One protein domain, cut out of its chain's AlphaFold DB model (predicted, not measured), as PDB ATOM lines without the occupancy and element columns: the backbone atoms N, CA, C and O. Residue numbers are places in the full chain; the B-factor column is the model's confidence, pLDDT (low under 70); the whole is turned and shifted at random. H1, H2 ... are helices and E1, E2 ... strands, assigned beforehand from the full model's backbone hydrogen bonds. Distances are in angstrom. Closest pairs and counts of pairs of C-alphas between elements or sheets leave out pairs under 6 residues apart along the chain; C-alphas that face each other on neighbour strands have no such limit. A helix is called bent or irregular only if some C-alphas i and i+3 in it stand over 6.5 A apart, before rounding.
ATOM      1  N   ASN A 290     -43.339  -9.650 -19.959       76.38
ATOM      2  CA  ASN A 290     -44.790  -9.564 -19.842       76.38
ATOM      3  C   ASN A 290     -45.449  -8.897 -21.061       76.38
ATOM      4  O   ASN A 290     -46.529  -9.328 -21.446       76.38
ATOM      5  N   VAL A 291     -44.806  -7.903 -21.686       77.88
ATOM      6  CA  VAL A 291     -45.314  -7.263 -22.917       77.88
ATOM      7  C   VAL A 291     -45.263  -8.256 -24.072       77.88
ATOM      8  O   VAL A 291     -46.277  -8.504 -24.710       77.88
ATOM      9  N   ALA A 292     -44.117  -8.916 -24.270       78.44
ATOM     10  CA  ALA A 292     -43.977  -9.945 -25.303       78.44
ATOM     11  C   ALA A 292     -44.967 -11.106 -25.112       78.44
ATOM     12  O   ALA A 292     -45.498 -11.646 -26.079       78.44
ATOM     13  N   TRP A 293     -45.239 -11.482 -23.858       86.94
ATOM     14  CA  TRP A 293     -46.279 -12.454 -23.534       86.94
ATOM     15  C   TRP A 293     -47.691 -11.950 -23.870       86.94
ATOM     16  O   TRP A 293     -48.472 -12.711 -24.436       86.94
ATOM     17  N   SER A 294     -48.026 -10.706 -23.514       86.94
ATOM     18  CA  SER A 294     -49.345 -10.110 -23.770       86.94
ATOM     19  C   SER A 294     -49.646 -10.067 -25.263       86.94
ATOM     20  O   SER A 294     -50.653 -10.604 -25.716       86.94
ATOM     21  N   GLU A 295     -48.730  -9.487 -26.032       81.50
ATOM     22  CA  GLU A 295     -48.894  -9.282 -27.469       81.50
ATOM     23  C   GLU A 295     -48.849 -10.604 -28.226       81.50
ATOM     24  O   GLU A 295     -49.728 -10.881 -29.036       81.50
ATOM     25  N   GLY A 296     -47.933 -11.507 -27.858       82.12
ATOM     26  CA  GLY A 296     -47.809 -12.787 -28.546       82.12
ATOM     27  C   GLY A 296     -49.010 -13.693 -28.287       82.12
ATOM     28  O   GLY A 296     -49.428 -14.471 -29.144       82.12
ATOM     29  N   TYR A 297     -49.625 -13.565 -27.107       89.69
ATOM     30  CA  TYR A 297     -50.909 -14.197 -26.831       89.69
ATOM     31  C   TYR A 297     -52.032 -13.625 -27.709       89.69
ATOM     32  O   TYR A 297     -52.797 -14.406 -28.277       89.69
ATOM     33  N   ALA A 298     -52.149 -12.300 -27.822       86.50
ATOM     34  CA  ALA A 298     -53.175 -11.643 -28.633       86.50
ATOM     35  C   ALA A 298     -53.033 -11.981 -30.130       86.50
ATOM     36  O   ALA A 298     -54.023 -12.315 -30.797       86.50
ATOM     37  N   ASP A 299     -51.797 -12.044 -30.614       81.69
ATOM     38  CA  ASP A 299     -51.447 -12.473 -31.963       81.69
ATOM     39  C   ASP A 299     -51.909 -13.919 -32.203       81.69
ATOM     40  O   ASP A 299     -52.667 -14.197 -33.143       81.69
ATOM     41  N   SER A 300     -51.537 -14.857 -31.318       84.62
ATOM     42  CA  SER A 300     -52.001 -16.250 -31.395       84.62
ATOM     43  C   SER A 300     -53.507 -16.362 -31.339       84.62
ATOM     44  O   SER A 300     -54.092 -17.167 -32.068       84.62
ATOM     45  N   PHE A 301     -54.138 -15.578 -30.469       88.25
ATOM     46  CA  PHE A 301     -55.579 -15.548 -30.326       88.25
ATOM     47  C   PHE A 301     -56.222 -15.189 -31.669       88.25
ATOM     48  O   PHE A 301     -57.099 -15.917 -32.143       88.25
ATOM     49  N   SER A 302     -55.735 -14.135 -32.331       80.50
ATOM     50  CA  SER A 302     -56.237 -13.708 -33.638       80.50
ATOM     51  C   SER A 302     -56.104 -14.798 -34.705       80.50
ATOM     52  O   SER A 302     -57.070 -15.089 -35.419       80.50
ATOM     53  N   ILE A 303     -54.954 -15.469 -34.769       75.06
ATOM     54  CA  ILE A 303     -54.663 -16.466 -35.799       75.06
ATOM     55  C   ILE A 303     -55.465 -17.752 -35.566       75.06
ATOM     56  O   ILE A 303     -56.108 -18.270 -36.489       75.06
ATOM     57  N   ILE A 304     -55.479 -18.255 -34.329       81.19
ATOM     58  CA  ILE A 304     -56.230 -19.455 -33.948       81.19
ATOM     59  C   ILE A 304     -57.723 -19.220 -34.188       81.19
ATOM     60  O   ILE A 304     -58.365 -20.023 -34.871       81.19
ATOM     61  N   MET A 305     -58.279 -18.100 -33.717       77.81
ATOM     62  CA  MET A 305     -59.696 -17.783 -33.917       77.81
ATOM     63  C   MET A 305     -60.029 -17.522 -35.385       77.81
ATOM     64  O   MET A 305     -61.068 -17.981 -35.864       77.81
ATOM     65  N   GLY A 306     -59.131 -16.886 -36.140       69.81
ATOM     66  CA  GLY A 306     -59.247 -16.747 -37.589       69.81
ATOM     67  C   GLY A 306     -59.400 -18.100 -38.290       69.81
ATOM     68  O   GLY A 306     -60.296 -18.269 -39.127       69.81
ATOM     69  N   LYS A 307     -58.591 -19.096 -37.896       69.81
ATOM     70  CA  LYS A 307     -58.653 -20.480 -38.401       69.81
ATOM     71  C   LYS A 307     -59.935 -21.198 -37.961       69.81
ATOM     72  O   LYS A 307     -60.608 -21.786 -38.810       69.81
ATOM     73  N   VAL A 308     -60.322 -21.111 -36.683       72.00
ATOM     74  CA  VAL A 308     -61.565 -21.712 -36.144       72.00
ATOM     75  C   VAL A 308     -62.800 -21.168 -36.870       72.00
ATOM     76  O   VAL A 308     -63.649 -21.933 -37.333       72.00
ATOM     77  N   MET A 309     -62.873 -19.847 -37.032       65.81
ATOM     78  CA  MET A 309     -64.003 -19.148 -37.650       65.81
ATOM     79  C   MET A 309     -63.948 -19.145 -39.182       65.81
ATOM     80  O   MET A 309     -64.870 -18.654 -39.834       65.81
ATOM     81  N   LYS A 310     -62.885 -19.709 -39.776       63.09
ATOM     82  CA  LYS A 310     -62.655 -19.764 -41.228       63.09
ATOM     83  C   LYS A 310     -62.713 -18.381 -41.878       63.09
ATOM     84  O   LYS A 310     -63.302 -18.222 -42.954       63.09
ATOM     85  N   MET A 311     -62.124 -17.385 -41.222       62.56
ATOM     86  CA  MET A 311     -62.032 -16.034 -41.767       62.56
ATOM     87  C   MET A 311     -61.260 -16.077 -43.090       62.56
ATOM     88  O   MET A 311     -60.202 -16.693 -43.189       62.56
ATOM     89  N   LYS A 312     -61.823 -15.461 -44.132       49.47
ATOM     90  CA  LYS A 312     -61.209 -15.389 -45.463       49.47
ATOM     91  C   LYS A 312     -60.871 -13.946 -45.782       49.47
ATOM     92  O   LYS A 312     -61.735 -13.079 -45.674       49.47
ATOM     93  N   TYR A 313     -59.649 -13.705 -46.235       45.06
ATOM     94  CA  TYR A 313     -59.263 -12.402 -46.763       45.06
ATOM     95  C   TYR A 313     -59.934 -12.157 -48.117       45.06
ATOM     96  O   TYR A 313     -60.051 -13.059 -48.945       45.06
ATOM     97  N   ALA A 314     -60.387 -10.923 -48.338       35.66
ATOM     98  CA  ALA A 314     -61.179 -10.538 -49.506       35.66
ATOM     99  C   ALA A 314     -60.382 -10.439 -50.824       35.66
ATOM    100  O   ALA A 314     -60.934  -9.994 -51.827       35.66
ATOM    101  N   PHE A 337     -43.622 -15.283 -42.321       38.81
ATOM    102  CA  PHE A 337     -43.160 -16.523 -42.972       38.81
ATOM    103  C   PHE A 337     -41.717 -16.968 -42.698       38.81
ATOM    104  O   PHE A 337     -41.405 -18.133 -42.920       38.81
ATOM    105  N   TYR A 338     -40.811 -16.082 -42.283       34.66
ATOM    106  CA  TYR A 338     -39.387 -16.446 -42.124       34.66
ATOM    107  C   TYR A 338     -38.697 -15.782 -40.936       34.66
ATOM    108  O   TYR A 338     -37.601 -16.194 -40.565       34.66
ATOM    109  N   ASP A 339     -39.333 -14.783 -40.331       37.12
ATOM    110  CA  ASP A 339     -38.725 -13.940 -39.323       37.12
ATOM    111  C   ASP A 339     -39.685 -13.782 -38.120       37.12
ATOM    112  O   ASP A 339     -39.864 -12.687 -37.642       37.12
ATOM    113  N   TYR A 340     -40.275 -14.824 -37.521       46.09
ATOM    114  CA  TYR A 340     -40.739 -14.684 -36.113       46.09
ATOM    115  C   TYR A 340     -39.588 -14.816 -35.094       46.09
ATOM    116  O   TYR A 340     -39.792 -14.902 -33.894       46.09
ATOM    117  N   TYR A 341     -38.358 -14.751 -35.611       47.31
ATOM    118  CA  TYR A 341     -37.154 -14.278 -34.931       47.31
ATOM    119  C   TYR A 341     -36.874 -12.790 -35.292       47.31
ATOM    120  O   TYR A 341     -35.739 -12.339 -35.143       47.31
ATOM    121  N   ALA A 342     -37.865 -12.035 -35.815       41.81
ATOM    122  CA  ALA A 342     -37.749 -10.648 -36.327       41.81
ATOM    123  C   ALA A 342     -37.549  -9.596 -35.254       41.81
ATOM    124  O   ALA A 342     -37.527  -8.406 -35.579       41.81
ATOM    125  N   CYS A 343     -37.281  -9.982 -34.012       48.41
ATOM    126  CA  CYS A 343     -36.603  -9.058 -33.126       48.41
ATOM    127  C   CYS A 343     -35.143  -9.004 -33.578       48.41
ATOM    128  O   CYS A 343     -34.221  -9.379 -32.853       48.41
ATOM    129  N   ASP A 344     -34.952  -8.574 -34.836       47.53
ATOM    130  CA  ASP A 344     -33.687  -8.198 -35.399       47.53
ATOM    131  C   ASP A 344     -33.184  -7.119 -34.470       47.53
ATOM    132  O   ASP A 344     -33.743  -6.038 -34.306       47.53
ATOM    133  N   THR A 345     -32.163  -7.551 -33.760       50.50
ATOM    134  CA  THR A 345     -31.550  -6.984 -32.579       50.50
ATOM    135  C   THR A 345     -31.166  -5.511 -32.688       50.50
ATOM    136  O   THR A 345     -30.636  -4.991 -31.720       50.50
ATOM    137  N   SER A 346     -31.402  -4.819 -33.803       46.81
ATOM    138  CA  SER A 346     -31.029  -3.431 -33.999       46.81
ATOM    139  C   SER A 346     -32.103  -2.410 -33.648       46.81
ATOM    140  O   SER A 346     -33.085  -2.242 -34.363       46.81
ATOM    141  N   VAL A 347     -31.806  -1.605 -32.638       53.03
ATOM    142  CA  VAL A 347     -32.421  -0.296 -32.439       53.03
ATOM    143  C   VAL A 347     -31.613   0.730 -33.224       53.03
ATOM    144  O   VAL A 347     -30.383   0.741 -33.162       53.03
ATOM    145  N   PHE A 348     -32.283   1.605 -33.971       50.97
ATOM    146  CA  PHE A 348     -31.637   2.797 -34.514       50.97
ATOM    147  C   PHE A 348     -31.606   3.867 -33.426       50.97
ATOM    148  O   PHE A 348     -32.501   4.700 -33.316       50.97
ATOM    149  N   GLU A 349     -30.562   3.845 -32.607       58.84
ATOM    150  CA  GLU A 349     -30.249   4.977 -31.743       58.84
ATOM    151  C   GLU A 349     -29.712   6.128 -32.598       58.84
ATOM    152  O   GLU A 349     -29.288   5.930 -33.733       58.84
ATOM    153  N   ARG A 350     -29.711   7.357 -32.084       62.81
ATOM    154  CA  ARG A 350     -28.886   8.420 -32.672       62.81
ATOM    155  C   ARG A 350     -27.574   8.484 -31.901       62.81
ATOM    156  O   ARG A 350     -27.591   8.421 -30.676       62.81
ATOM    157  N   ASP A 351     -26.447   8.572 -32.600       72.31
ATOM    158  CA  ASP A 351     -25.169   8.866 -31.952       72.31
ATOM    159  C   ASP A 351     -25.151  10.294 -31.376       72.31
ATOM    160  O   ASP A 351     -26.103  11.065 -31.531       72.31
ATOM    161  N   GLU A 352     -24.066  10.655 -30.685       80.94
ATOM    162  CA  GLU A 352     -23.888  11.987 -30.082       80.94
ATOM    163  C   GLU A 352     -23.969  13.128 -31.116       80.94
ATOM    164  O   GLU A 352     -24.280  14.263 -30.758       80.94
ATOM    165  N   ASP A 353     -23.758  12.817 -32.399       79.56
ATOM    166  CA  ASP A 353     -23.827  13.745 -33.529       79.56
ATOM    167  C   ASP A 353     -25.204  13.734 -34.231       79.56
ATOM    168  O   ASP A 353     -25.426  14.455 -35.208       79.56
ATOM    169  N   GLY A 354     -26.158  12.938 -33.737       73.12
ATOM    170  CA  GLY A 354     -27.511  12.831 -34.269       73.12
ATOM    171  C   GLY A 354     -27.664  11.884 -35.465       73.12
ATOM    172  O   GLY A 354     -28.757  11.833 -36.040       73.12
ATOM    173  N   ASN A 355     -26.634  11.134 -35.864       69.06
ATOM    174  CA  ASN A 355     -26.725  10.168 -36.963       69.06
ATOM    175  C   ASN A 355     -27.343   8.850 -36.483       69.06
ATOM    176  O   ASN A 355     -27.069   8.431 -35.360       69.06
ATOM    177  N   PRO A 356     -28.135   8.151 -37.316       56.09
ATOM    178  CA  PRO A 356     -28.632   6.824 -36.977       56.09
ATOM    179  C   PRO A 356     -27.463   5.860 -36.741       56.09
ATOM    180  O   PRO A 356     -26.676   5.571 -37.642       56.09
ATOM    181  N   LYS A 357     -27.365   5.353 -35.521       62.19
ATOM    182  CA  LYS A 357     -26.455   4.319 -35.069       62.19
ATOM    183  C   LYS A 357     -27.271   3.076 -34.763       62.19
ATOM    184  O   LYS A 357     -28.124   3.057 -33.887       62.19
ATOM    185  N   GLN A 358     -26.970   2.019 -35.495       55.69
ATOM    186  CA  GLN A 358     -27.559   0.716 -35.256       55.69
ATOM    187  C   GLN A 358     -26.930   0.116 -33.985       55.69
ATOM    188  O   GLN A 358     -25.773  -0.315 -34.006       55.69
ATOM    189  N   THR A 359     -27.660   0.127 -32.872       54.34
ATOM    190  CA  THR A 359     -27.246  -0.474 -31.600       54.34
ATOM    191  C   THR A 359     -27.979  -1.786 -31.410       54.34
ATOM    192  O   THR A 359     -29.182  -1.877 -31.626       54.34
ATOM    193  N   TYR A 360     -27.233  -2.821 -31.030       54.06
ATOM    194  CA  TYR A 360     -27.790  -4.152 -30.875       54.06
ATOM    195  C   TYR A 360     -28.173  -4.408 -29.414       54.06
ATOM    196  O   TYR A 360     -27.271  -4.410 -28.576       54.06
ATOM    197  N   ILE A 361     -29.455  -4.625 -29.111       54.59
ATOM    198  CA  ILE A 361     -29.914  -5.002 -27.763       54.59
ATOM    199  C   ILE A 361     -29.892  -6.529 -27.646       54.59
ATOM    200  O   ILE A 361     -30.469  -7.237 -28.470       54.59
ATOM    201  N   GLU A 362     -29.217  -7.038 -26.615       52.53
ATOM    202  CA  GLU A 362     -29.294  -8.447 -26.225       52.53
ATOM    203  C   GLU A 362     -30.682  -8.700 -25.617       52.53
ATOM    204  O   GLU A 362     -30.911  -8.422 -24.441       52.53
ATOM    205  N   ARG A 363     -31.638  -9.150 -26.438       55.88
ATOM    206  CA  ARG A 363     -32.956  -9.589 -25.959       55.88
ATOM    207  C   ARG A 363     -32.882 -11.025 -25.456       55.88
ATOM    208  O   ARG A 363     -32.166 -11.856 -26.018       55.88
ATOM    209  N   SER A 364     -33.619 -11.310 -24.391       60.22
ATOM    210  CA  SER A 364     -33.817 -12.664 -23.890       60.22
ATOM    211  C   SER A 364     -34.949 -13.359 -24.662       60.22
ATOM    212  O   SER A 364     -35.815 -12.705 -25.241       60.22
ATOM    213  N   LEU A 365     -34.915 -14.695 -24.716       62.09
ATOM    214  CA  LEU A 365     -35.866 -15.522 -25.483       62.09
ATOM    215  C   LEU A 365     -37.335 -15.310 -25.091       62.09
ATOM    216  O   LEU A 365     -38.231 -15.541 -25.891       62.09
ATOM    217  N   ASP A 366     -37.568 -14.910 -23.850       61.72
ATOM    218  CA  ASP A 366     -38.861 -14.607 -23.244       61.72
ATOM    219  C   ASP A 366     -39.415 -13.219 -23.606       61.72
ATOM    220  O   ASP A 366     -40.556 -12.932 -23.261       61.72
ATOM    221  N   ASN A 367     -38.661 -12.390 -24.341       68.75
ATOM    222  CA  ASN A 367     -39.097 -11.065 -24.814       68.75
ATOM    223  C   ASN A 367     -39.425 -11.053 -26.323       68.75
ATOM    224  O   ASN A 367     -39.421  -9.995 -26.957       68.75
ATOM    225  N   ASP A 368     -39.642 -12.230 -26.910       71.25
ATOM    226  CA  ASP A 368     -39.912 -12.441 -28.333       71.25
ATOM    227  C   ASP A 368     -41.392 -12.802 -28.526       71.25
ATOM    228  O   ASP A 368     -41.789 -13.961 -28.389       71.25
ATOM    229  N   GLU A 369     -42.205 -11.778 -28.795       75.62
ATOM    230  CA  GLU A 369     -43.647 -11.869 -29.066       75.62
ATOM    231  C   GLU A 369     -43.957 -12.915 -30.140       75.62
ATOM    232  O   GLU A 369     -44.765 -13.815 -29.935       75.62
ATOM    233  N   GLY A 370     -43.212 -12.871 -31.245       71.62
ATOM    234  CA  GLY A 370     -43.367 -13.781 -32.370       71.62
ATOM    235  C   GLY A 370     -43.226 -15.253 -32.017       71.62
ATOM    236  O   GLY A 370     -43.919 -16.121 -32.549       71.62
ATOM    237  N   ARG A 371     -42.326 -15.544 -31.083       74.94
ATOM    238  CA  ARG A 371     -42.093 -16.899 -30.592       74.94
ATOM    239  C   ARG A 371     -43.186 -17.372 -29.647       74.94
ATOM    240  O   ARG A 371     -43.530 -18.554 -29.680       74.94
ATOM    241  N   VAL A 372     -43.735 -16.471 -28.830       82.06
ATOM    242  CA  VAL A 372     -44.942 -16.771 -28.048       82.06
ATOM    243  C   VAL A 372     -46.057 -17.141 -29.019       82.06
ATOM    244  O   VAL A 372     -46.672 -18.199 -28.854       82.06
ATOM    245  N   THR A 373     -46.219 -16.334 -30.073       80.81
ATOM    246  CA  THR A 373     -47.230 -16.535 -31.104       80.81
ATOM    247  C   THR A 373     -47.113 -17.910 -31.760       80.81
ATOM    248  O   THR A 373     -48.091 -18.660 -31.846       80.81
ATOM    249  N   ALA A 374     -45.895 -18.255 -32.189       75.56
ATOM    250  CA  ALA A 374     -45.580 -19.521 -32.838       75.56
ATOM    251  C   ALA A 374     -45.831 -20.718 -31.924       75.56
ATOM    252  O   ALA A 374     -46.584 -21.614 -32.283       75.56
ATOM    253  N   MET A 375     -45.295 -20.701 -30.703       85.06
ATOM    254  CA  MET A 375     -45.473 -21.804 -29.762       85.06
ATOM    255  C   MET A 375     -46.954 -22.076 -29.466       85.06
ATOM    256  O   MET A 375     -47.373 -23.230 -29.436       85.06
ATOM    257  N   LEU A 376     -47.757 -21.040 -29.213       88.31
ATOM    258  CA  LEU A 376     -49.185 -21.218 -28.937       88.31
ATOM    259  C   LEU A 376     -49.947 -21.732 -30.163       88.31
ATOM    260  O   LEU A 376     -50.874 -22.528 -30.007       88.31
ATOM    261  N   TYR A 377     -49.558 -21.310 -31.367       82.50
ATOM    262  CA  TYR A 377     -50.143 -21.834 -32.591       82.50
ATOM    263  C   TYR A 377     -49.743 -23.294 -32.834       82.50
ATOM    264  O   TYR A 377     -50.643 -24.098 -33.047       82.50
ATOM    265  N   ASP A 378     -48.473 -23.677 -32.667       80.19
ATOM    266  CA  ASP A 378     -47.991 -25.071 -32.756       80.19
ATOM    267  C   ASP A 378     -48.731 -26.001 -31.776       80.19
ATOM    268  O   ASP A 378     -48.946 -27.182 -32.036       80.19
ATOM    269  N   LEU A 379     -49.156 -25.490 -30.613       86.88
ATOM    270  CA  LEU A 379     -49.970 -26.255 -29.658       86.88
ATOM    271  C   LEU A 379     -51.391 -26.544 -30.175       86.88
ATOM    272  O   LEU A 379     -52.010 -27.522 -29.745       86.88
ATOM    273  N   TYR A 380     -51.922 -25.687 -31.045       86.56
ATOM    274  CA  TYR A 380     -53.264 -25.789 -31.634       86.56
ATOM    275  C   TYR A 380     -53.255 -26.562 -32.955       86.56
ATOM    276  O   TYR A 380     -54.175 -27.306 -33.297       86.56
ATOM    277  N   ASP A 381     -52.220 -26.298 -33.729       76.56
ATOM    278  CA  ASP A 381     -52.007 -26.704 -35.091       76.56
ATOM    279  C   ASP A 381     -51.587 -28.184 -35.153       76.56
ATOM    280  O   ASP A 381     -50.711 -28.618 -34.417       76.56
ATOM    281  N   SER A 382     -52.254 -28.985 -35.995       66.19
ATOM    282  CA  SER A 382     -51.960 -30.418 -36.177       66.19
ATOM    283  C   SER A 382     -50.855 -30.708 -37.189       66.19
ATOM    284  O   SER A 382     -50.504 -31.873 -37.419       66.19
ATOM    285  N   ASN A 383     -50.436 -29.684 -37.924       63.62
ATOM    286  CA  ASN A 383     -49.613 -29.826 -39.102       63.62
ATOM    287  C   ASN A 383     -48.140 -29.905 -38.698       63.62
ATOM    288  O   ASN A 383     -47.703 -29.403 -37.675       63.62
ATOM    289  N   ASP A 384     -47.366 -30.607 -39.517       58.91
ATOM    290  CA  ASP A 384     -45.922 -30.394 -39.578       58.91
ATOM    291  C   ASP A 384     -45.733 -29.243 -40.573       58.91
ATOM    292  O   ASP A 384     -45.481 -29.458 -41.762       58.91
ATOM    293  N   ASP A 385     -46.038 -28.024 -40.127       50.06
ATOM    294  CA  ASP A 385     -45.886 -26.789 -40.904       50.06
ATOM    295  C   ASP A 385     -44.447 -26.251 -40.868       50.06
ATOM    296  O   ASP A 385     -44.119 -25.263 -41.535       50.06
ATOM    297  N   SER A 386     -43.537 -27.037 -40.277       50.28
ATOM    298  CA  SER A 386     -42.143 -27.168 -40.692       50.28
ATOM    299  C   SER A 386     -42.084 -27.702 -42.139       50.28
ATOM    300  O   SER A 386     -41.502 -28.729 -42.495       50.28
ATOM    301  N   LEU A 387     -42.605 -26.914 -43.085       38.88
ATOM    302  CA  LEU A 387     -42.369 -27.084 -44.520       38.88
ATOM    303  C   LEU A 387     -40.867 -27.155 -44.855       38.88
ATOM    304  O   LEU A 387     -40.479 -27.469 -45.985       38.88
ATOM    305  N   ILE A 388     -40.005 -26.891 -43.874       41.44
ATOM    306  CA  ILE A 388     -38.574 -27.063 -43.924       41.44
ATOM    307  C   ILE A 388     -38.164 -27.798 -42.644       41.44
ATOM    308  O   ILE A 388     -38.009 -27.197 -41.590       41.44
ATOM    309  N   LYS A 389     -37.995 -29.124 -42.746       41.50
ATOM    310  CA  LYS A 389     -37.367 -29.974 -41.723       41.50
ATOM    311  C   LYS A 389     -36.135 -29.284 -41.146       41.50
ATOM    312  O   LYS A 389     -35.088 -29.309 -41.804       41.50
ATOM    313  N   LYS A 390     -36.226 -28.769 -39.912       49.91
ATOM    314  CA  LYS A 390     -35.194 -27.917 -39.287       49.91
ATOM    315  C   LYS A 390     -35.022 -26.617 -40.093       49.91
ATOM    316  O   LYS A 390     -35.283 -26.604 -41.295       49.91
ATOM    317  N   PRO A 391     -34.465 -25.529 -39.540       49.19
ATOM    318  CA  PRO A 391     -33.808 -24.590 -40.432       49.19
ATOM    319  C   PRO A 391     -32.767 -25.422 -41.190       49.19
ATOM    320  O   PRO A 391     -31.827 -25.953 -40.592       49.19
ATOM    321  N   SER A 392     -32.999 -25.660 -42.485       41.25
ATOM    322  CA  SER A 392     -32.025 -26.353 -43.317       41.25
ATOM    323  C   SER A 392     -30.690 -25.639 -43.105       41.25
ATOM    324  O   SER A 392     -30.678 -24.439 -42.816       41.25
ATOM    325  N   ASP A 393     -29.553 -26.327 -43.213       49.38
ATOM    326  CA  ASP A 393     -28.257 -25.645 -43.071       49.38
ATOM    327  C   ASP A 393     -28.197 -24.382 -43.957       49.38
ATOM    328  O   ASP A 393     -27.574 -23.394 -43.597       49.38
ATOM    329  N   GLU A 394     -28.944 -24.367 -45.065       47.62
ATOM    330  CA  GLU A 394     -29.187 -23.206 -45.918       47.62
ATOM    331  C   GLU A 394     -29.939 -22.045 -45.234       47.62
ATOM    332  O   GLU A 394     -29.518 -20.901 -45.383       47.62
ATOM    333  N   ILE A 395     -31.010 -22.295 -44.471       49.84
ATOM    334  CA  ILE A 395     -31.697 -21.270 -43.664       49.84
ATOM    335  C   ILE A 395     -30.807 -20.796 -42.526       49.84
ATOM    336  O   ILE A 395     -30.655 -19.592 -42.361       49.84
ATOM    337  N   MET A 396     -30.157 -21.698 -41.784       55.09
ATOM    338  CA  MET A 396     -29.238 -21.281 -40.718       55.09
ATOM    339  C   MET A 396     -28.059 -20.479 -41.261       55.09
ATOM    340  O   MET A 396     -27.598 -19.556 -40.597       55.09
ATOM    341  N   ASN A 397     -27.568 -20.805 -42.457       55.56
ATOM    342  CA  ASN A 397     -26.527 -20.024 -43.112       55.56
ATOM    343  C   ASN A 397     -27.066 -18.667 -43.572       55.56
ATOM    344  O   ASN A 397     -26.424 -17.668 -43.284       55.56
ATOM    345  N   LYS A 398     -28.269 -18.594 -44.160       54.62
ATOM    346  CA  LYS A 398     -28.919 -17.314 -44.502       54.62
ATOM    347  C   LYS A 398     -29.172 -16.444 -43.268       54.62
ATOM    348  O   LYS A 398     -28.910 -15.248 -43.319       54.62
ATOM    349  N   ILE A 399     -29.615 -17.032 -42.156       54.28
ATOM    350  CA  ILE A 399     -29.812 -16.347 -40.871       54.28
ATOM    351  C   ILE A 399     -28.470 -15.874 -40.314       54.28
ATOM    352  O   ILE A 399     -28.356 -14.719 -39.938       54.28
ATOM    353  N   LYS A 400     -27.422 -16.705 -40.306       59.59
ATOM    354  CA  LYS A 400     -26.081 -16.288 -39.857       59.59
ATOM    355  C   LYS A 400     -25.458 -15.217 -40.753       59.59
ATOM    356  O   LYS A 400     -24.707 -14.383 -40.261       59.59
ATOM    357  N   GLU A 401     -25.729 -15.248 -42.053       58.53
ATOM    358  CA  GLU A 401     -25.234 -14.261 -43.017       58.53
ATOM    359  C   GLU A 401     -25.977 -12.926 -42.900       58.53
ATOM    360  O   GLU A 401     -25.342 -11.874 -42.940       58.53
ATOM    361  N   LYS A 402     -27.307 -12.960 -42.735       53.44
ATOM    362  CA  LYS A 402     -28.164 -11.768 -42.646       53.44
ATOM    363  C   LYS A 402     -28.216 -11.180 -41.228       53.44
ATOM    364  O   LYS A 402     -28.237  -9.965 -41.083       53.44
ATOM    365  N   TYR A 403     -28.158 -12.035 -40.207       54.84
ATOM    366  CA  TYR A 403     -28.317 -11.723 -38.782       54.84
ATOM    367  C   TYR A 403     -27.261 -12.464 -37.919       54.84
ATOM    368  O   TYR A 403     -27.577 -13.356 -37.125       54.84
ATOM    369  N   PRO A 404     -25.968 -12.109 -38.029       52.72
ATOM    370  CA  PRO A 404     -24.844 -12.868 -37.456       52.72
ATOM    371  C   PRO A 404     -24.807 -12.966 -35.921       52.72
ATOM    372  O   PRO A 404     -23.965 -13.684 -35.381       52.72
ATOM    373  N   LYS A 405     -25.678 -12.239 -35.211       51.19
ATOM    374  CA  LYS A 405     -25.772 -12.236 -33.742       51.19
ATOM    375  C   LYS A 405     -26.908 -13.095 -33.183       51.19
ATOM    376  O   LYS A 405     -26.950 -13.275 -31.970       51.19
ATOM    377  N   ILE A 406     -27.780 -13.654 -34.029       52.50
ATOM    378  CA  ILE A 406     -28.785 -14.619 -33.576       52.50
ATOM    379  C   ILE A 406     -28.054 -15.865 -33.064       52.50
ATOM    380  O   ILE A 406     -27.294 -16.511 -33.795       52.50
ATOM    381  N   LEU A 407     -28.268 -16.203 -31.792       52.47
ATOM    382  CA  LEU A 407     -27.620 -17.352 -31.172       52.47
ATOM    383  C   LEU A 407     -28.275 -18.640 -31.691       52.47
ATOM    384  O   LEU A 407     -29.470 -18.823 -31.505       52.47
ATOM    385  N   PRO A 408     -27.528 -19.596 -32.276       53.22
ATOM    386  CA  PRO A 408     -28.112 -20.860 -32.740       53.22
ATOM    387  C   PRO A 408     -28.829 -21.657 -31.641       53.22
ATOM    388  O   PRO A 408     -29.708 -22.451 -31.942       53.22
ATOM    389  N   ALA A 409     -28.464 -21.439 -30.374       51.66
ATOM    390  CA  ALA A 409     -29.122 -22.032 -29.211       51.66
ATOM    391  C   ALA A 409     -30.522 -21.454 -28.924       51.66
ATOM    392  O   ALA A 409     -31.226 -21.994 -28.078       51.66
ATOM    393  N   TRP A 410     -30.912 -20.363 -29.591       50.38
ATOM    394  CA  TRP A 410     -32.270 -19.820 -29.560       50.38
ATOM    395  C   TRP A 410     -33.258 -20.656 -30.362       50.38
ATOM    396  O   TRP A 410     -34.455 -20.479 -30.213       50.38
ATOM    397  N   PHE A 411     -32.783 -21.557 -31.210       53.56
ATOM    398  CA  PHE A 411     -33.633 -22.494 -31.926       53.56
ATOM    399  C   PHE A 411     -33.628 -23.811 -31.152       53.56
ATOM    400  O   PHE A 411     -32.574 -24.225 -30.650       53.56
ATOM    401  N   GLY A 412     -34.786 -24.461 -31.035       49.69
ATOM    402  CA  GLY A 412     -34.923 -25.728 -30.329       49.69
ATOM    403  C   GLY A 412     -33.871 -26.756 -30.725       49.69
ATOM    404  O   GLY A 412     -33.408 -26.841 -31.866       49.69
ATOM    405  N   VAL A 413     -33.473 -27.574 -29.753       49.44
ATOM    406  CA  VAL A 413     -32.596 -28.717 -30.013       49.44
ATOM    407  C   VAL A 413     -33.325 -29.735 -30.893       49.44
ATOM    408  O   VAL A 413     -34.527 -29.942 -30.753       49.44
ATOM    409  N   SER A 414     -32.590 -30.422 -31.773       45.78
ATOM    410  CA  SER A 414     -33.107 -31.343 -32.806       45.78
ATOM    411  C   SER A 414     -33.854 -32.592 -32.301       45.78
ATOM    412  O   SER A 414     -33.979 -33.564 -33.045       45.78
ATOM    413  N   THR A 415     -34.228 -32.627 -31.026       49.66
ATOM    414  CA  THR A 415     -34.961 -33.711 -30.371       49.66
ATOM    415  C   THR A 415     -36.419 -33.360 -30.074       49.66
ATOM    416  O   THR A 415     -37.152 -34.278 -29.735       49.66
ATOM    417  N   GLY A 416     -36.825 -32.086 -30.166       52.41
ATOM    418  CA  GLY A 416     -38.234 -31.677 -30.068       52.41
ATOM    419  C   GLY A 416     -38.993 -31.875 -31.386       52.41
ATOM    420  O   GLY A 416     -38.370 -31.985 -32.445       52.41
ATOM    421  N   SER A 417     -40.322 -31.929 -31.299       60.91
ATOM    422  CA  SER A 417     -41.271 -31.991 -32.419       60.91
ATOM    423  C   SER A 417     -42.186 -30.770 -32.331       60.91
ATOM    424  O   SER A 417     -42.693 -30.492 -31.247       60.91
ATOM    425  N   ASP A 418     -42.387 -30.061 -33.438       58.34
ATOM    426  CA  ASP A 418     -43.407 -29.010 -33.595       58.34
ATOM    427  C   ASP A 418     -44.770 -29.586 -33.990       58.34
ATOM    428  O   ASP A 418     -45.802 -29.023 -33.658       58.34
ATOM    429  N   SER A 419     -44.798 -30.776 -34.592       63.94
ATOM    430  CA  SER A 419     -46.055 -31.475 -34.845       63.94
ATOM    431  C   SER A 419     -46.625 -32.121 -33.577       63.94
ATOM    432  O   SER A 419     -45.957 -32.927 -32.915       63.94
ATOM    433  N   ASN A 420     -47.903 -31.851 -33.303       63.78
ATOM    434  CA  ASN A 420     -48.700 -32.520 -32.268       63.78
ATOM    435  C   ASN A 420     -49.757 -33.487 -32.842       63.78
ATOM    436  O   ASN A 420     -50.683 -33.852 -32.121       63.78
ATOM    437  N   SER A 421     -49.650 -33.891 -34.116       71.19
ATOM    438  CA  SER A 421     -50.720 -34.597 -34.841       71.19
ATOM    439  C   SER A 421     -51.370 -35.733 -34.028       71.19
ATOM    440  O   SER A 421     -50.702 -36.657 -33.548       71.19
ATOM    441  N   GLY A 422     -52.696 -35.666 -33.871       68.25
ATOM    442  CA  GLY A 422     -53.507 -36.582 -33.061       68.25
ATOM    443  C   GLY A 422     -53.540 -36.277 -31.556       68.25
ATOM    444  O   GLY A 422     -54.209 -36.993 -30.806       68.25
ATOM    445  N   ASN A 423     -52.822 -35.248 -31.107       81.06
ATOM    446  CA  ASN A 423     -52.732 -34.766 -29.727       81.06
ATOM    447  C   ASN A 423     -52.922 -33.244 -29.636       81.06
ATOM    448  O   ASN A 423     -52.529 -32.642 -28.635       81.06
ATOM    449  N   GLU A 424     -53.567 -32.653 -30.640       84.56
ATOM    450  CA  GLU A 424     -53.867 -31.229 -30.738       84.56
ATOM    451  C   GLU A 424     -54.548 -30.735 -29.458       84.56
ATOM    452  O   GLU A 424     -55.454 -31.389 -28.903       84.56
ATOM    453  N   LEU A 425     -54.140 -29.559 -28.985       88.69
ATOM    454  CA  LEU A 425     -54.930 -28.853 -27.994       88.69
ATOM    455  C   LEU A 425     -56.063 -28.100 -28.686       88.69
ATOM    456  O   LEU A 425     -55.935 -27.563 -29.783       88.69
ATOM    457  N   THR A 426     -57.210 -28.067 -28.029       88.81
ATOM    458  CA  THR A 426     -58.319 -27.221 -28.449       88.81
ATOM    459  C   THR A 426     -57.966 -25.754 -28.219       88.81
ATOM    460  O   THR A 426     -57.201 -25.416 -27.316       88.81
ATOM    461  N   TYR A 427     -58.584 -24.859 -28.990       87.00
ATOM    462  CA  TYR A 427     -58.423 -23.419 -28.778       87.00
ATOM    463  C   TYR A 427     -58.861 -22.985 -27.366       87.00
ATOM    464  O   TYR A 427     -58.297 -22.039 -26.839       87.00
ATOM    465  N   ILE A 428     -59.799 -23.690 -26.715       88.44
ATOM    466  CA  ILE A 428     -60.179 -23.433 -25.313       88.44
ATOM    467  C   ILE A 428     -59.056 -23.820 -24.346       88.44
ATOM    468  O   ILE A 428     -58.729 -23.035 -23.459       88.44
ATOM    469  N   GLU A 429     -58.437 -24.992 -24.536       90.88
ATOM    470  CA  GLU A 429     -57.313 -25.449 -23.703       90.88
ATOM    471  C   GLU A 429     -56.146 -24.442 -23.740       90.88
ATOM    472  O   GLU A 429     -55.524 -24.194 -22.707       90.88
ATOM    473  N   ILE A 430     -55.875 -23.846 -24.909       91.06
ATOM    474  CA  ILE A 430     -54.776 -22.889 -25.125       91.06
ATOM    475  C   ILE A 430     -55.173 -21.474 -24.701       91.06
ATOM    476  O   ILE A 430     -54.509 -20.855 -23.878       91.06
ATOM    477  N   LEU A 431     -56.249 -20.934 -25.273       91.94
ATOM    478  CA  LEU A 431     -56.549 -19.508 -25.168       91.94
ATOM    479  C   LEU A 431     -57.268 -19.143 -23.869       91.94
ATOM    480  O   LEU A 431     -57.233 -17.981 -23.479       91.94
ATOM    481  N   VAL A 432     -57.922 -20.098 -23.200       89.88
ATOM    482  CA  VAL A 432     -58.796 -19.815 -22.052       89.88
ATOM    483  C   VAL A 432     -58.345 -20.564 -20.804       89.88
ATOM    484  O   VAL A 432     -57.983 -19.935 -19.813       89.88
ATOM    485  N   ASP A 433     -58.352 -21.898 -20.831       90.38
ATOM    486  CA  ASP A 433     -58.162 -22.705 -19.622       90.38
ATOM    487  C   ASP A 433     -56.767 -22.509 -19.017       90.38
ATOM    488  O   ASP A 433     -56.638 -22.297 -17.814       90.38
ATOM    489  N   ALA A 434     -55.713 -22.525 -19.836       91.69
ATOM    490  CA  ALA A 434     -54.350 -22.365 -19.336       91.69
ATOM    491  C   ALA A 434     -54.076 -20.971 -18.738       91.69
ATOM    492  O   ALA A 434     -53.336 -20.877 -17.757       91.69
ATOM    493  N   ILE A 435     -54.699 -19.905 -19.259       91.69
ATOM    494  CA  ILE A 435     -54.621 -18.572 -18.641       91.69
ATOM    495  C   ILE A 435     -55.438 -18.522 -17.360       91.69
ATOM    496  O   ILE A 435     -54.920 -18.065 -16.344       91.69
ATOM    497  N   ARG A 436     -56.679 -19.025 -17.382       89.62
ATOM    498  CA  ARG A 436     -57.546 -19.053 -16.197       89.62
ATOM    499  C   ARG A 436     -56.852 -19.728 -15.021       89.62
ATOM    500  O   ARG A 436     -56.965 -19.277 -13.888       89.62
ATOM    501  N   GLU A 437     -56.108 -20.798 -15.281       90.38
ATOM    502  CA  GLU A 437     -55.370 -21.528 -14.252       90.38
ATOM    503  C   GLU A 437     -54.021 -20.880 -13.883       90.38
ATOM    504  O   GLU A 437     -53.476 -21.194 -12.827       90.38
ATOM    505  N   SER A 438     -53.531 -19.901 -14.652       91.06
ATOM    506  CA  SER A 438     -52.294 -19.168 -14.354       91.06
ATOM    507  C   SER A 438     -52.417 -18.259 -13.139       91.06
ATOM    508  O   SER A 438     -53.453 -17.645 -12.893       91.06
ATOM    509  N   ASN A 439     -51.338 -18.181 -12.359       88.75
ATOM    510  CA  ASN A 439     -51.251 -17.372 -11.140       88.75
ATOM    511  C   ASN A 439     -50.445 -16.077 -11.333       88.75
ATOM    512  O   ASN A 439     -50.357 -15.273 -10.409       88.75
ATOM    513  N   GLN A 440     -49.856 -15.863 -12.514       89.94
ATOM    514  CA  GLN A 440     -49.170 -14.620 -12.883       89.94
ATOM    515  C   GLN A 440     -49.302 -14.371 -14.390       89.94
ATOM    516  O   GLN A 440     -49.370 -15.323 -15.170       89.94
ATOM    517  N   ALA A 441     -49.272 -13.100 -14.796       88.38
ATOM    518  CA  ALA A 441     -49.306 -12.676 -16.196       88.38
ATOM    519  C   ALA A 441     -47.943 -12.859 -16.884       88.38
ATOM    520  O   ALA A 441     -47.275 -11.891 -17.235       88.38
ATOM    521  N   SER A 442     -47.511 -14.113 -17.034       88.12
ATOM    522  CA  SER A 442     -46.256 -14.467 -17.703       88.12
ATOM    523  C   SER A 442     -46.359 -15.779 -18.479       88.12
ATOM    524  O   SER A 442     -47.055 -16.714 -18.071       88.12
ATOM    525  N   LEU A 443     -45.570 -15.890 -19.552       88.56
ATOM    526  CA  LEU A 443     -45.419 -17.118 -20.337       88.56
ATOM    527  C   LEU A 443     -45.028 -18.327 -19.465       88.56
ATOM    528  O   LEU A 443     -45.530 -19.436 -19.649       88.56
ATOM    529  N   GLN A 444     -44.138 -18.115 -18.491       89.19
ATOM    530  CA  GLN A 444     -43.663 -19.156 -17.576       89.19
ATOM    531  C   GLN A 444     -44.821 -19.758 -16.764       89.19
ATOM    532  O   GLN A 444     -44.930 -20.985 -16.662       89.19
ATOM    533  N   CYS A 445     -45.697 -18.916 -16.210       90.25
ATOM    534  CA  CYS A 445     -46.817 -19.375 -15.392       90.25
ATOM    535  C   CYS A 445     -47.989 -19.894 -16.222       90.25
ATOM    536  O   CYS A 445     -48.643 -20.852 -15.802       90.25
ATOM    537  N   TYR A 446     -48.169 -19.385 -17.439       93.12
ATOM    538  CA  TYR A 446     -49.043 -20.003 -18.429       93.12
ATOM    539  C   TYR A 446     -48.612 -21.449 -18.744       93.12
ATOM    540  O   TYR A 446     -49.403 -22.380 -18.597       93.12
ATOM    541  N   ILE A 447     -47.336 -21.672 -19.083       92.38
ATOM    542  CA  ILE A 447     -46.798 -23.014 -19.374       92.38
ATOM    543  C   ILE A 447     -46.919 -23.938 -18.163       92.38
ATOM    544  O   ILE A 447     -47.299 -25.104 -18.308       92.38
ATOM    545  N   TYR A 448     -46.613 -23.434 -16.964       92.50
ATOM    546  CA  TYR A 448     -46.800 -24.194 -15.732       92.50
ATOM    547  C   TYR A 448     -48.246 -24.683 -15.601       92.50
ATOM    548  O   TYR A 448     -48.477 -25.866 -15.345       92.50
ATOM    549  N   SER A 449     -49.209 -23.795 -15.820       92.69
ATOM    550  CA  SER A 449     -50.637 -24.081 -15.671       92.69
ATOM    551  C   SER A 449     -51.130 -25.050 -16.734       92.69
ATOM    552  O   SER A 449     -51.809 -26.025 -16.413       92.69
ATOM    553  N   LEU A 450     -50.686 -24.877 -17.980       92.81
ATOM    554  CA  LEU A 450     -50.974 -25.800 -19.069       92.81
ATOM    555  C   LEU A 450     -50.471 -27.218 -18.750       92.81
ATOM    556  O   LEU A 450     -51.236 -28.182 -18.804       92.81
ATOM    557  N   LEU A 451     -49.207 -27.362 -18.341       92.50
ATOM    558  CA  LEU A 451     -48.605 -28.663 -18.019       92.50
ATOM    559  C   LEU A 451     -49.203 -29.312 -16.764       92.50
ATOM    560  O   LEU A 451     -49.231 -30.544 -16.659       92.50
ATOM    561  N   ASN A 452     -49.699 -28.518 -15.816       91.00
ATOM    562  CA  ASN A 452     -50.339 -29.011 -14.596       91.00
ATOM    563  C   ASN A 452     -51.862 -29.125 -14.704       91.00
ATOM    564  O   ASN A 452     -52.475 -29.665 -13.782       91.00
ATOM    565  N   SER A 453     -52.454 -28.745 -15.840       89.12
ATOM    566  CA  SER A 453     -53.891 -28.864 -16.063       89.12
ATOM    567  C   SER A 453     -54.366 -30.297 -15.776       89.12
ATOM    568  O   SER A 453     -53.771 -31.266 -16.285       89.12
ATOM    569  N   PRO A 454     -55.417 -30.469 -14.950       83.56
ATOM    570  CA  PRO A 454     -55.972 -31.783 -14.633       83.56
ATOM    571  C   PRO A 454     -56.686 -32.408 -15.837       83.56
ATOM    572  O   PRO A 454     -56.838 -33.628 -15.900       83.56
ATOM    573  N   ASN A 455     -57.095 -31.579 -16.802       80.56
ATOM    574  CA  ASN A 455     -57.811 -32.002 -18.003       80.56
ATOM    575  C   ASN A 455     -56.857 -32.445 -19.122       80.56
ATOM    576  O   ASN A 455     -57.260 -33.174 -20.032       80.56
ATOM    577  N   LEU A 456     -55.578 -32.070 -19.032       85.50
ATOM    578  CA  LEU A 456     -54.576 -32.419 -20.025       85.50
ATOM    579  C   LEU A 456     -54.055 -33.846 -19.790       85.50
ATOM    580  O   LEU A 456     -53.391 -34.137 -18.794       85.50
ATOM    581  N   LYS A 457     -54.356 -34.769 -20.709       86.06
ATOM    582  CA  LYS A 457     -53.898 -36.170 -20.631       86.06
ATOM    583  C   LYS A 457     -52.370 -36.265 -20.692       86.06
ATOM    584  O   LYS A 457     -51.732 -35.473 -21.374       86.06
ATOM    585  N   SER A 458     -51.791 -37.287 -20.055       84.38
ATOM    586  CA  SER A 458     -50.331 -37.482 -20.007       84.38
ATOM    587  C   SER A 458     -49.663 -37.520 -21.382       84.38
ATOM    588  O   SER A 458     -48.579 -36.977 -21.526       84.38
ATOM    589  N   GLU A 459     -50.307 -38.124 -22.383       82.94
ATOM    590  CA  GLU A 459     -49.798 -38.162 -23.762       82.94
ATOM    591  C   GLU A 459     -49.690 -36.743 -24.336       82.94
ATOM    592  O   GLU A 459     -48.598 -36.332 -24.713       82.94
ATOM    593  N   LYS A 460     -50.767 -35.945 -24.260       86.50
ATOM    594  CA  LYS A 460     -50.757 -34.526 -24.651       86.50
ATOM    595  C   LYS A 460     -49.684 -33.721 -23.906       86.50
ATOM    596  O   LYS A 460     -49.024 -32.898 -24.521       86.50
ATOM    597  N   LYS A 461     -49.463 -33.968 -22.607       89.44
ATOM    598  CA  LYS A 461     -48.428 -33.259 -21.823       89.44
ATOM    599  C   LYS A 461     -47.023 -33.429 -22.396       89.44
ATOM    600  O   LYS A 461     -46.245 -32.485 -22.328       89.44
ATOM    601  N   GLU A 462     -46.685 -34.603 -22.925       86.31
ATOM    602  CA  GLU A 462     -45.371 -34.811 -23.543       86.31
ATOM    603  C   GLU A 462     -45.248 -34.024 -24.855       86.31
ATOM    604  O   GLU A 462     -44.246 -33.344 -25.039       86.31
ATOM    605  N   TYR A 463     -46.299 -33.973 -25.681       85.06
ATOM    606  CA  TYR A 463     -46.311 -33.129 -26.887       85.06
ATOM    607  C   TYR A 463     -46.183 -31.639 -26.570       85.06
ATOM    608  O   TYR A 463     -45.404 -30.937 -27.206       85.06
ATOM    609  N   VAL A 464     -46.885 -31.158 -25.538       88.69
ATOM    610  CA  VAL A 464     -46.738 -29.772 -25.072       88.69
ATOM    611  C   VAL A 464     -45.284 -29.481 -24.694       88.69
ATOM    612  O   VAL A 464     -44.742 -28.444 -25.071       88.69
ATOM    613  N   LYS A 465     -44.616 -30.396 -23.979       88.25
ATOM    614  CA  LYS A 465     -43.193 -30.236 -23.645       88.25
ATOM    615  C   LYS A 465     -42.314 -30.230 -24.888       88.25
ATOM    616  O   LYS A 465     -41.396 -29.420 -24.937       88.25
ATOM    617  N   ASP A 466     -42.577 -31.098 -25.860       81.06
ATOM    618  CA  ASP A 466     -41.795 -31.174 -27.095       81.06
ATOM    619  C   ASP A 466     -41.885 -29.871 -27.902       81.06
ATOM    620  O   ASP A 466     -40.844 -29.364 -28.325       81.06
ATOM    621  N   ILE A 467     -43.077 -29.269 -28.000       81.38
ATOM    622  CA  ILE A 467     -43.293 -27.963 -28.646       81.38
ATOM    623  C   ILE A 467     -42.592 -26.834 -27.880       81.38
ATOM    624  O   ILE A 467     -41.947 -25.971 -28.478       81.38
ATOM    625  N   ILE A 468     -42.650 -26.838 -26.544       83.94
ATOM    626  CA  ILE A 468     -41.936 -25.839 -25.733       83.94
ATOM    627  C   ILE A 468     -40.420 -26.007 -25.882       83.94
ATOM    628  O   ILE A 468     -39.698 -25.021 -25.992       83.94
ATOM    629  N   ILE A 469     -39.909 -27.240 -25.914       77.50
ATOM    630  CA  ILE A 469     -38.484 -27.519 -26.144       77.50
ATOM    631  C   ILE A 469     -38.072 -27.075 -27.549       77.50
ATOM    632  O   ILE A 469     -36.958 -26.574 -27.721       77.50
ATOM    633  N   TYR A 470     -38.950 -27.245 -28.535       74.81
ATOM    634  CA  TYR A 470     -38.737 -26.775 -29.894       74.81
ATOM    635  C   TYR A 470     -38.651 -25.241 -29.965       74.81
ATOM    636  O   TYR A 470     -37.723 -24.703 -30.569       74.81
ATOM    637  N   ASN A 471     -39.538 -24.528 -29.273       74.94
ATOM    638  CA  ASN A 471     -39.579 -23.067 -29.325       74.94
ATOM    639  C   ASN A 471     -38.587 -22.378 -28.364       74.94
ATOM    640  O   ASN A 471     -38.015 -21.352 -28.715       74.94
ATOM    641  N   TYR A 472     -38.321 -22.930 -27.175       73.56
ATOM    642  CA  TYR A 472     -37.559 -22.265 -26.098       73.56
ATOM    643  C   TYR A 472     -36.399 -23.092 -25.516       73.56
ATOM    644  O   TYR A 472     -35.626 -22.594 -24.692       73.56
ATOM    645  N   GLY A 473     -36.245 -24.352 -25.928       72.56
ATOM    646  CA  GLY A 473     -35.247 -25.269 -25.377       72.56
ATOM    647  C   GLY A 473     -35.635 -25.880 -24.022       72.56
ATOM    648  O   GLY A 473     -36.558 -25.454 -23.331       72.56
ATOM    649  N   SER A 474     -34.900 -26.915 -23.605       75.62
ATOM    650  CA  SER A 474     -35.223 -27.698 -22.397       75.62
ATOM    651  C   SER A 474     -35.016 -26.955 -21.077       75.62
ATOM    652  O   SER A 474     -35.618 -27.319 -20.068       75.62
ATOM    653  N   THR A 475     -34.200 -25.901 -21.064       73.56
ATOM    654  CA  THR A 475     -33.956 -25.069 -19.876       73.56
ATOM    655  C   THR A 475     -35.166 -24.220 -19.490       73.56
ATOM    656  O   THR A 475     -35.250 -23.778 -18.343       73.56
ATOM    657  N   PHE A 476     -36.113 -24.007 -20.410       76.94
ATOM    658  CA  PHE A 476     -37.361 -23.302 -20.124       76.94
ATOM    659  C   PHE A 476     -38.295 -24.124 -19.216       76.94
ATOM    660  O   PHE A 476     -39.055 -23.567 -18.428       76.94
ATOM    661  N   LEU A 477     -38.161 -25.455 -19.249       81.69
ATOM    662  CA  LEU A 477     -38.927 -26.408 -18.436       81.69
ATOM    663  C   LEU A 477     -38.260 -26.759 -17.091       81.69
ATOM    664  O   LEU A 477     -38.630 -27.753 -16.457       81.69
ATOM    665  N   ASP A 478     -37.265 -25.982 -16.646       81.81
ATOM    666  CA  ASP A 478     -36.631 -26.186 -15.340       81.81
ATOM    667  C   ASP A 478     -37.681 -26.108 -14.220       81.81
ATOM    668  O   ASP A 478     -38.330 -25.080 -14.006       81.81
ATOM    669  N   GLN A 479     -37.824 -27.213 -13.484       76.81
ATOM    670  CA  GLN A 479     -38.788 -27.364 -12.396       76.81
ATOM    671  C   GLN A 479     -38.624 -26.291 -11.315       76.81
ATOM    672  O   GLN A 479     -39.614 -25.902 -10.709       76.81
ATOM    673  N   ASN A 480     -37.413 -25.774 -11.092       75.44
ATOM    674  CA  ASN A 480     -37.193 -24.718 -10.103       75.44
ATOM    675  C   ASN A 480     -37.779 -23.376 -10.555       75.44
ATOM    676  O   ASN A 480     -38.286 -22.630  -9.724       75.44
ATOM    677  N   LYS A 481     -37.734 -23.077 -11.860       77.50
ATOM    678  CA  LYS A 481     -38.346 -21.861 -12.417       77.50
ATOM    679  C   LYS A 481     -39.865 -21.985 -12.461       77.50
ATOM    680  O   LYS A 481     -40.573 -21.067 -12.078       77.50
ATOM    681  N   LEU A 482     -40.354 -23.156 -12.861       82.25
ATOM    682  CA  LEU A 482     -41.778 -23.477 -12.881       82.25
ATOM    683  C   LEU A 482     -42.400 -23.504 -11.473       82.25
ATOM    684  O   LEU A 482     -43.547 -23.101 -11.306       82.25
ATOM    685  N   ALA A 483     -41.648 -23.910 -10.448       79.50
ATOM    686  CA  ALA A 483     -42.114 -23.907  -9.062       79.50
ATOM    687  C   ALA A 483     -42.439 -22.503  -8.526       79.50
ATOM    688  O   ALA A 483     -43.261 -22.389  -7.620       79.50
ATOM    689  N   LEU A 484     -41.860 -21.439  -9.099       83.81
ATOM    690  CA  LEU A 484     -42.200 -20.054  -8.745       83.81
ATOM    691  C   LEU A 484     -43.642 -19.684  -9.132       83.81
ATOM    692  O   LEU A 484     -44.207 -18.760  -8.560       83.81
ATOM    693  N   CYS A 485     -44.252 -20.425 -10.060       86.44
ATOM    694  CA  CYS A 485     -45.650 -20.258 -10.456       86.44
ATOM    695  C   CYS A 485     -46.627 -21.078  -9.596       86.44
ATOM    696  O   CYS A 485     -47.838 -20.895  -9.698       86.44
TER     697      CYS A 485
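This is residues 290 to 314 and 337 to 485 of the 492 residues of an uncharacterized protein of Tieghemostelium lacteum (UniProt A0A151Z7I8). A thin two-stranded hairpin, E1 and E2, sticks out as an arm from a body of helices in which H2 lies in the middle, between H1 and H6. H4 and H5 cross nearly at right angles in the same body, with short H7 and H8 beside H6 and H5, while H3 is set off from the other helices between two long links. The printed part has 174 residues, with eight named helices and two named strands in the order H1 E1 E2 H2 H3 H4 H5 H6 H7 H8; its class is mostly helix, and the one sheet, E1 - E2, is antiparallel. The whole is compact, with a radius of gyration of the C-alphas of 17.4 A, and spans 58 by 39 by 35 A, the hairpin arm reaching out along the longest span.

E1, residues 346 to 350, and E2, residues 356 to 360, form a hairpin of antiparallel neighbours at 141 degrees; N 347 and O 359, 2.8 A apart, and N 357 and O 349, 2.7 A apart, are within hydrogen-bond range. A short link leads to H2, residues 369 to 380, whose centre is nearest to the mean of the C-alphas, at 4.2 A. H1, residues 290 to 308, touches H2 with 25 pairs of C-alphas within 8 A, the closest those of Ala 292 and Glu 369 at 4.2 A; they run the same way at a steep tilt of 40 degrees. H6, residues 458 to 472, touches H2 at Met 375 and Asn 471, the closest C-alphas, 6.0 A apart, at a shallow tilt of 24 degrees, opposite ways. H1 and H6 are apart. H4, residues 427 to 437, is only just irregular, with C-alphas 431 and 434 6.9 A apart. H1 touches H4 with residues 297 to 305 alone, the closest C-alphas being those of Phe 301 and Leu 431 at 6.6 A. H5, residues 443 to 452, touches H4 about perpendicular, at 82 degrees, with the C-alphas of Ala 434 and Leu 450 closest at 4.8 A. H5 and H6 form a helical hairpin and only just touch, with 3 pairs of C-alphas within 8 A, the closest those of Leu 451 and Lys 461 at 6.0 A. H7, residues 474 to 477, touches H6, the closest C-alphas being those of Ile 469 and Phe 476 at 7.4 A. H8, residues 479 to 485, touches H5 about perpendicular, at 79 degrees, with the C-alphas of Cys 445 and Cys 485 closest at 5.1 A. H3, residues 393 to 402, touches no helix and is apart from E1 and E2. Every O i to N i+4 pair is within hydrogen-bond range in H1, H2, H3, H5 and H6; in H4 it is 4 of 7 and in H8 1 of 3, beside 2 of 4 O i to N i+3 pairs, and H7 is too short for such a pair.

H1 begins at C-alpha 290, (-44.790, -9.564, -19.842), and measures 26.4 A from first to last C-alpha. E1 begins at C-alpha 346, (-31.029, -3.431, -33.999); E1 measures 12.1 A and E2 12.6 A. H6 measures 20.8 A, H2 17.1 A, H4 15.0 A, H5 14.1 A and H3 13.9 A. H7 has 4 residues, and H8 ends at C-alpha 485, (-45.650, -20.258, -10.456).

The two C-alphas farthest apart are those of Asp 353 and Lys 457, 59.7 A. Residues 315 to 336 are not printed, and C-alphas 314 and 337 are 20.1 A apart across the cut. The links H2 to H3, 12 residues, and H3 to H4, 24 residues, are long. The mean pLDDT of the printed part is 70.6; 75 residues are under 70, among them 337 to 350, 355 to 367 and 382 to 420.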